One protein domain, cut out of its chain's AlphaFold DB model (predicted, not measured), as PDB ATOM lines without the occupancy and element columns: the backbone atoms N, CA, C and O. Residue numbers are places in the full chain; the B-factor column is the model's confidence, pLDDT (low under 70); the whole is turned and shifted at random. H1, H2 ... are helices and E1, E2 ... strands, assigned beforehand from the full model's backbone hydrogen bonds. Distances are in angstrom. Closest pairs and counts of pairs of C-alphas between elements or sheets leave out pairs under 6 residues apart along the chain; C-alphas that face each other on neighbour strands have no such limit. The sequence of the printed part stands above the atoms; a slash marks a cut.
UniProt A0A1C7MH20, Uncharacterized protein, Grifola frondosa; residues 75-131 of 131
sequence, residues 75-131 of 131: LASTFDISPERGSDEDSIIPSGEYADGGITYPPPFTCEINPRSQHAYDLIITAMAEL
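AT A GLANCE: This is residues 75 to 131 of the 131 residues of an uncharacterized protein of Grifola frondosa (UniProt A0A1C7MH20). There is little regular structure here: a small two-stranded hairpin, E1 and E2, with a wide loop, residues 84 to 110, at one end and the helix H1 at the other. Residues 125 to 131, of which 125 to 129 belong to H1, stick out. The 57 printed residues hold E1, E2, H1 in that order, an antiparallel sheet, mixed class, with 22 residues in named elements. The whole is flat, 38 by 37 by 18 A, and only just loose, close to extended, with a radius of gyration of the C-alphas of 15.4 A.

IN THESE COORDINATES: Find C-alpha 79 at (-37.816, -22.814, -50.916); E1 runs from there to residue 83, 13.0 A. E2 is residues 111 to 115, 13.2 A. H1, residues 118 to 129, runs 16.4 A to C-alpha 129 at (-20.256, -15.860, -53.500).

HOW THE PARTS SIT: In the hairpin, antiparallel at 156 degrees, look at N 80 and O 114, 2.8 A apart, within hydrogen-bond range. The closest C-alphas of E2 and H1, Pro 115 and Tyr 121, are 5.6 A apart. In H1 every O i to N i+4 pair is within range.

THE WHOLE: The farthest C-alphas, Asp 88 and Glu 130, are 40.5 A apart. The printed part has no cut; E1 to E2 is a long link, E2 to H1 a tight one. Look for pLDDT under 70 at residues 75 to 78, 85 to 92, 100 and 130 to 131.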
ATOM      1  N   LEU A  75     -39.424 -20.076 -58.262       55.69
ATOM      2  CA  LEU A  75     -38.984 -19.981 -56.862       55.69
ATOM      3  C   LEU A  75     -39.574 -21.065 -55.950       55.69
ATOM      4  O   LEU A  75     -38.887 -21.536 -55.046       55.69
ATOM      5  N   ALA A  76     -40.792 -21.540 -56.231       61.16
ATOM      6  CA  ALA A  76     -41.449 -22.575 -55.424       61.16
ATOM      7  C   ALA A  76     -40.692 -23.920 -55.408       61.16
ATOM      8  O   ALA A  76     -40.935 -24.760 -54.547       61.16
ATOM      9  N   SER A  77     -39.763 -24.143 -56.347       66.75
ATOM     10  CA  SER A  77     -38.951 -25.365 -56.413       66.75
ATOM     11  C   SER A  77     -37.674 -25.330 -55.559       66.75
ATOM     12  O   SER A  77     -36.953 -26.326 -55.492       66.75
ATOM     13  N   THR A  78     -37.387 -24.228 -54.872       67.62
ATOM     14  CA  THR A  78     -36.128 -24.080 -54.117       67.62
ATOM     15  C   THR A  78     -36.360 -23.833 -52.631       67.62
ATOM     16  O   THR A  78     -35.525 -24.226 -51.813       67.62
ATOM     17  N   PHE A  79     -37.507 -23.256 -52.272       77.88
ATOM     18  CA  PHE A  79     -37.816 -22.814 -50.916       77.88
ATOM     19  C   PHE A  79     -39.131 -23.397 -50.399       77.88
ATOM     20  O   PHE A  79     -40.088 -23.540 -51.159       77.88
ATOM     21  N   ASP A  80     -39.160 -23.698 -49.106       79.44
ATOM     22  CA  ASP A  80     -40.374 -23.856 -48.323       79.44
ATOM     23  C   ASP A  80     -40.768 -22.460 -47.848       79.44
ATOM     24  O   ASP A  80     -39.959 -21.742 -47.255       79.44
ATOM     25  N   ILE A  81     -41.997 -22.063 -48.169       80.62
ATOM     26  CA  ILE A  81     -42.564 -20.772 -47.786       80.62
ATOM     27  C   ILE A  81     -43.672 -21.059 -46.780       80.62
ATOM     28  O   ILE A  81     -44.623 -21.773 -47.104       80.62
ATOM     29  N   SER A  82     -43.556 -20.516 -45.573       79.50
ATOM     30  CA  SER A  82     -44.555 -20.674 -44.514       79.50
ATOM     31  C   SER A  82     -44.995 -19.324 -43.945       79.50
ATOM     32  O   SER A  82     -44.220 -18.364 -43.975       79.50
ATOM     33  N   PRO A  83     -46.233 -19.227 -43.419       78.06
ATOM     34  CA  PRO A  83     -46.658 -18.069 -42.640       78.06
ATOM     35  C   PRO A  83     -45.696 -17.795 -41.483       78.06
ATOM     36  O   PRO A  83     -45.126 -18.731 -40.917       78.06
ATOM     37  N   GLU A  84     -45.555 -16.528 -41.099       76.19
ATOM     38  CA  GLU A  84     -44.904 -16.189 -39.835       76.19
ATOM     39  C   GLU A  84     -45.716 -16.787 -38.674       76.19
ATOM     40  O   GLU A  84     -46.948 -16.668 -38.626       76.19
ATOM     41  N   ARG A  85     -45.032 -17.470 -37.746       68.19
ATOM     42  CA  ARG A  85     -45.674 -17.980 -36.530       68.19
ATOM     43  C   ARG A  85     -45.970 -16.800 -35.608       68.19
ATOM     44  O   ARG A  85     -45.047 -16.183 -35.082       68.19
ATOM     45  N   GLY A  86     -47.255 -16.498 -35.412       63.91
ATOM     46  CA  GLY A  86     -47.698 -15.547 -34.399       63.91
ATOM     47  C   GLY A  86     -47.291 -15.990 -32.991       63.91
ATOM     48  O   GLY A  86     -46.936 -17.147 -32.758       63.91
ATOM     49  N   SER A  87     -47.337 -15.061 -32.035       58.38
ATOM     50  CA  SER A  87     -46.877 -15.295 -30.663       58.38
ATOM     51  C   SER A  87     -47.688 -16.326 -29.868       58.38
ATOM     52  O   SER A  87     -47.209 -16.709 -28.815       58.38
ATOM     53  N   ASP A  88     -48.840 -16.802 -30.354       51.69
ATOM     54  CA  ASP A  88     -49.603 -17.914 -29.771       51.69
ATOM     55  C   ASP A  88     -50.532 -18.528 -30.845       51.69
ATOM     56  O   ASP A  88     -51.501 -17.892 -31.241       51.69
ATOM     57  N   GLU A  89     -50.194 -19.732 -31.333       52.78
ATOM     58  CA  GLU A  89     -50.959 -20.684 -32.185       52.78
ATOM     59  C   GLU A  89     -51.664 -20.230 -33.485       52.78
ATOM     60  O   GLU A  89     -51.932 -21.082 -34.337       52.78
ATOM     61  N   ASP A  90     -51.866 -18.941 -33.734       55.84
ATOM     62  CA  ASP A  90     -52.475 -18.455 -34.969       55.84
ATOM     63  C   ASP A  90     -51.393 -18.166 -36.018       55.84
ATOM     64  O   ASP A  90     -50.590 -17.233 -35.915       55.84
ATOM     65  N   SER A  91     -51.350 -19.000 -37.059       58.53
ATOM     66  CA  SER A  91     -50.592 -18.680 -38.273       58.53
ATOM     67  C   SER A  91     -51.175 -17.414 -38.902       58.53
ATOM     68  O   SER A  91     -52.382 -17.352 -39.138       58.53
ATOM     69  N   ILE A  92     -50.337 -16.421 -39.218       67.19
ATOM     70  CA  ILE A  92     -50.795 -15.208 -39.909       67.19
ATOM     71  C   ILE A  92     -50.996 -15.554 -41.387       67.19
ATOM     72  O   ILE A  92     -50.069 -15.487 -42.193       67.19
ATOM     73  N   ILE A  93     -52.209 -15.973 -41.745       70.12
ATOM     74  CA  ILE A  93     -52.589 -16.163 -43.146       70.12
ATOM     75  C   ILE A  93     -52.656 -14.768 -43.794       70.12
ATOM     76  O   ILE A  93     -53.383 -13.911 -43.284       70.12
ATOM     77  N   PRO A  94     -51.915 -14.509 -44.892       71.81
ATOM     78  CA  PRO A  94     -52.025 -13.250 -45.622       71.81
ATOM     79  C   PRO A  94     -53.474 -12.995 -46.043       71.81
ATOM     80  O   PRO A  94     -54.194 -13.935 -46.390       71.81
ATOM     81  N   SER A  95     -53.913 -11.735 -46.029       73.44
ATOM     82  CA  SER A  95     -55.258 -11.413 -46.502       73.44
ATOM     83  C   SER A  95     -55.406 -11.800 -47.980       73.44
ATOM     84  O   SER A  95     -54.481 -11.643 -48.773       73.44
ATOM     85  N   GLY A  96     -56.589 -12.290 -48.364       73.31
ATOM     86  CA  GLY A  96     -56.944 -12.524 -49.773       73.31
ATOM     87  C   GLY A  96     -57.234 -11.233 -50.548       73.31
ATOM     88  O   GLY A  96     -57.789 -11.278 -51.642       73.31
ATOM     89  N   GLU A  97     -56.916 -10.081 -49.963       79.06
ATOM     90  CA  GLU A  97     -57.103  -8.777 -50.580       79.06
ATOM     91  C   GLU A  97     -55.962  -8.501 -51.559       79.06
ATOM     92  O   GLU A  97     -54.825  -8.923 -51.357       79.06
ATOM     93  N   TYR A  98     -56.256  -7.750 -52.614       79.00
ATOM     94  CA  TYR A  98     -55.268  -7.304 -53.587       79.00
ATOM     95  C   TYR A  98     -55.424  -5.806 -53.823       79.00
ATOM     96  O   TYR A  98     -56.528  -5.265 -53.751       79.00
ATOM     97  N   ALA A  99     -54.313  -5.133 -54.112       79.81
ATOM     98  CA  ALA A  99     -54.336  -3.741 -54.522       79.81
ATOM     99  C   ALA A  99     -55.132  -3.587 -55.827       79.81
ATOM    100  O   ALA A  99     -54.908  -4.321 -56.795       79.81
ATOM    101  N   ASP A 100     -56.042  -2.614 -55.835       66.75
ATOM    102  CA  ASP A 100     -56.788  -2.214 -57.022       66.75
ATOM    103  C   ASP A 100     -55.973  -1.193 -57.834       66.75
ATOM    104  O   ASP A 100     -55.370  -0.269 -57.278       66.75
ATOM    105  N   GLY A 101     -55.907  -1.373 -59.154       73.69
ATOM    106  CA  GLY A 101     -55.102  -0.531 -60.037       73.69
ATOM    107  C   GLY A 101     -54.638  -1.220 -61.321       73.69
ATOM    108  O   GLY A 101     -55.078  -2.307 -61.682       73.69
ATOM    109  N   GLY A 102     -53.718  -0.568 -62.041       78.12
ATOM    110  CA  GLY A 102     -53.179  -1.095 -63.305       78.12
ATOM    111  C   GLY A 102     -52.349  -2.379 -63.159       78.12
ATOM    112  O   GLY A 102     -52.134  -3.077 -64.148       78.12
ATOM    113  N   ILE A 103     -51.893  -2.684 -61.940       82.62
ATOM    114  CA  ILE A 103     -51.213  -3.926 -61.569       82.62
ATOM    115  C   ILE A 103     -51.857  -4.432 -60.279       82.62
ATOM    116  O   ILE A 103     -52.022  -3.662 -59.336       82.62
ATOM    117  N   THR A 104     -52.163  -5.723 -60.236       80.75
ATOM    118  CA  THR A 104     -52.739  -6.407 -59.075       80.75
ATOM    119  C   THR A 104     -51.633  -7.122 -58.302       80.75
ATOM    120  O   THR A 104     -50.896  -7.939 -58.860       80.75
ATOM    121  N   TYR A 105     -51.501  -6.813 -57.013       82.50
ATOM    122  CA  TYR A 105     -50.523  -7.421 -56.105       82.50
ATOM    123  C   TYR A 105     -51.088  -7.491 -54.679       82.50
ATOM    124  O   TYR A 105     -51.913  -6.649 -54.317       82.50
ATOM    125  N   PRO A 106     -50.692  -8.491 -53.873       84.00
ATOM    126  CA  PRO A 106     -51.163  -8.589 -52.498       84.00
ATOM    127  C   PRO A 106     -50.557  -7.463 -51.641       84.00
ATOM    128  O   PRO A 106     -49.440  -7.009 -51.926       84.00
ATOM    129  N   PRO A 107     -51.242  -7.010 -50.576       83.94
ATOM    130  CA  PRO A 107     -50.646  -6.171 -49.546       83.94
ATOM    131  C   PRO A 107     -49.359  -6.796 -48.983       83.94
ATOM    132  O   PRO A 107     -49.218  -8.020 -48.998       83.94
ATOM    133  N   PRO A 108     -48.417  -5.992 -48.459       84.31
ATOM    134  CA  PRO A 108     -47.237  -6.530 -47.791       84.31
ATOM    135  C   PRO A 108     -47.620  -7.502 -46.664       84.31
ATOM    136  O   PRO A 108     -48.422  -7.157 -45.797       84.31
ATOM    137  N   PHE A 109     -47.016  -8.692 -46.662       83.19
ATOM    138  CA  PHE A 109     -47.172  -9.706 -45.619       83.19
ATOM    139  C   PHE A 109     -45.811 -10.304 -45.251       83.19
ATOM    140  O   PHE A 109     -44.904 -10.361 -46.085       83.19
ATOM    141  N   THR A 110     -45.666 -10.756 -44.006       82.38
ATOM    142  CA  THR A 110     -44.457 -11.457 -43.557       82.38
ATOM    143  C   THR A 110     -44.569 -12.948 -43.858       82.38
ATOM    144  O   THR A 110     -45.630 -13.551 -43.694       82.38
ATOM    145  N   CYS A 111     -43.468 -13.560 -44.289       80.94
ATOM    146  CA  CYS A 111     -43.358 -15.007 -44.441       80.94
ATOM    147  C   CYS A 111     -41.952 -15.487 -44.082       80.94
ATOM    148  O   CYS A 111     -40.975 -14.743 -44.184       80.94
ATOM    149  N   GLU A 112     -41.861 -16.749 -43.682       84.38
ATOM    150  CA  GLU A 112     -40.594 -17.458 -43.554       84.38
ATOM    151  C   GLU A 112     -40.277 -18.153 -44.882       84.38
ATOM    152  O   GLU A 112     -41.124 -18.847 -45.445       84.38
ATOM    153  N   ILE A 113     -39.054 -17.967 -45.384       83.75
ATOM    154  CA  ILE A 113     -38.569 -18.579 -46.626       83.75
ATOM    155  C   ILE A 113     -37.315 -19.383 -46.289       83.75
ATOM    156  O   ILE A 113     -36.259 -18.812 -46.015       83.75
ATOM    157  N   ASN A 114     -37.422 -20.709 -46.325       84.00
ATOM    158  CA  ASN A 114     -36.351 -21.623 -45.936       84.00
ATOM    159  C   ASN A 114     -35.943 -22.516 -47.117       84.00
ATOM    160  O   ASN A 114     -36.813 -23.029 -47.816       84.00
ATOM    161  N   PRO A 115     -34.645 -22.744 -47.386       85.19
ATOM    162  CA  PRO A 115     -34.231 -23.695 -48.416       85.19
ATOM    163  C   PRO A 115     -34.738 -25.103 -48.099       85.19
ATOM    164  O   PRO A 115     -34.541 -25.604 -46.994       85.19
ATOM    165  N   ARG A 116     -35.331 -25.775 -49.089       82.19
ATOM    166  CA  ARG A 116     -35.958 -27.101 -48.885       82.19
ATOM    167  C   ARG A 116     -34.963 -28.229 -48.630       82.19
ATOM    168  O   ARG A 116     -35.340 -29.341 -48.281       82.19
ATOM    169  N   SER A 117     -33.684 -27.995 -48.923       85.69
ATOM    170  CA  SER A 117     -32.628 -28.992 -48.774       85.69
ATOM    171  C   SER A 117     -31.260 -28.340 -48.637       85.69
ATOM    172  O   SER A 117     -31.051 -27.214 -49.090       85.69
ATOM    173  N   GLN A 118     -30.303 -29.097 -48.095       83.38
ATOM    174  CA  GLN A 118     -28.905 -28.675 -48.035       83.38
ATOM    175  C   GLN A 118     -28.347 -28.361 -49.431       83.38
ATOM    176  O   GLN A 118     -27.683 -27.354 -49.613       83.38
ATOM    177  N   HIS A 119     -28.707 -29.155 -50.444       84.31
ATOM    178  CA  HIS A 119     -28.301 -28.893 -51.824       84.31
ATOM    179  C   HIS A 119     -28.813 -27.538 -52.341       84.31
ATOM    180  O   HIS A 119     -28.072 -26.802 -52.988       84.31
ATOM    181  N   ALA A 120     -30.066 -27.187 -52.032       81.38
ATOM    182  CA  ALA A 120     -30.624 -25.883 -52.384       81.38
ATOM    183  C   ALA A 120     -29.896 -24.743 -51.653       81.38
ATOM    184  O   ALA A 120     -29.585 -23.730 -52.273       81.38
ATOM    185  N   TYR A 121     -29.579 -24.925 -50.368       84.38
ATOM    186  CA  TYR A 121     -28.779 -23.977 -49.589       84.38
ATOM    187  C   TYR A 121     -27.391 -23.756 -50.209       84.38
ATOM    188  O   TYR A 121     -26.990 -22.618 -50.438       84.38
ATOM    189  N   ASP A 122     -26.692 -24.836 -50.560       83.94
ATOM    190  CA  ASP A 122     -25.345 -24.778 -51.132       83.94
ATOM    191  C   ASP A 122     -25.338 -24.070 -52.498       83.94
ATOM    192  O   ASP A 122     -24.443 -23.268 -52.775       83.94
ATOM    193  N   LEU A 123     -26.361 -24.301 -53.332       81.81
ATOM    194  CA  LEU A 123     -26.545 -23.585 -54.600       81.81
ATOM    195  C   LEU A 123     -26.731 -22.078 -54.385       81.81
ATOM    196  O   LEU A 123     -26.132 -21.281 -55.105       81.81
ATOM    197  N   ILE A 124     -27.540 -21.687 -53.395       80.88
ATOM    198  CA  ILE A 124     -27.794 -20.278 -53.067       80.88
ATOM    199  C   ILE A 124     -26.505 -19.598 -52.601       80.88
ATOM    200  O   ILE A 124     -26.150 -18.544 -53.121       80.88
ATOM    201  N   ILE A 125     -25.781 -20.210 -51.660       83.88
ATOM    202  CA  ILE A 125     -24.531 -19.647 -51.131       83.88
ATOM    203  C   ILE A 125     -23.458 -19.554 -52.218       83.88
ATOM    204  O   ILE A 125     -22.765 -18.543 -52.294       83.88
ATOM    205  N   THR A 126     -23.351 -20.559 -53.090       83.88
ATOM    206  CA  THR A 126     -22.406 -20.531 -54.218       83.88
ATOM    207  C   THR A 126     -22.720 -19.375 -55.168       83.88
ATOM    208  O   THR A 126     -21.827 -18.600 -55.492       83.88
ATOM    209  N   ALA A 127     -23.989 -19.193 -55.547       75.62
ATOM    210  CA  ALA A 127     -24.406 -18.087 -56.411       75.62
ATOM    211  C   ALA A 127     -24.208 -16.703 -55.762       75.62
ATOM    212  O   ALA A 127     -23.924 -15.733 -56.457       75.62
ATOM    213  N   MET A 128     -24.338 -16.599 -54.434       74.44
ATOM    214  CA  MET A 128     -24.075 -15.361 -53.692       74.44
ATOM    215  C   MET A 128     -22.582 -15.039 -53.559       74.44
ATOM    216  O   MET A 128     -22.236 -13.872 -53.430       74.44
ATOM    217  N   ALA A 129     -21.706 -16.046 -53.575       72.31
ATOM    218  CA  ALA A 129     -20.256 -15.860 -53.500       72.31
ATOM    219  C   ALA A 129     -19.627 -15.403 -54.834       72.31
ATOM    220  O   ALA A 129     -18.472 -14.980 -54.848       72.31
ATOM    221  N   GLU A 130     -20.370 -15.499 -55.940       61.91
ATOM    222  CA  GLU A 130     -19.957 -15.063 -57.282       61.91
ATOM    223  C   GLU A 130     -20.418 -13.630 -57.637       61.91
ATOM    224  O   GLU A 130     -20.108 -13.145 -58.729       61.91
ATOM    225  N   LEU A 131     -21.132 -12.953 -56.727       49.22
ATOM    226  CA  LEU A 131     -21.572 -11.550 -56.827       49.22
ATOM    227  C   LEU A 131     -20.640 -10.607 -56.055       49.22
ATOM    228  O   LEU A 131     -20.409  -9.488 -56.568       49.22
TER     229      LEU A 131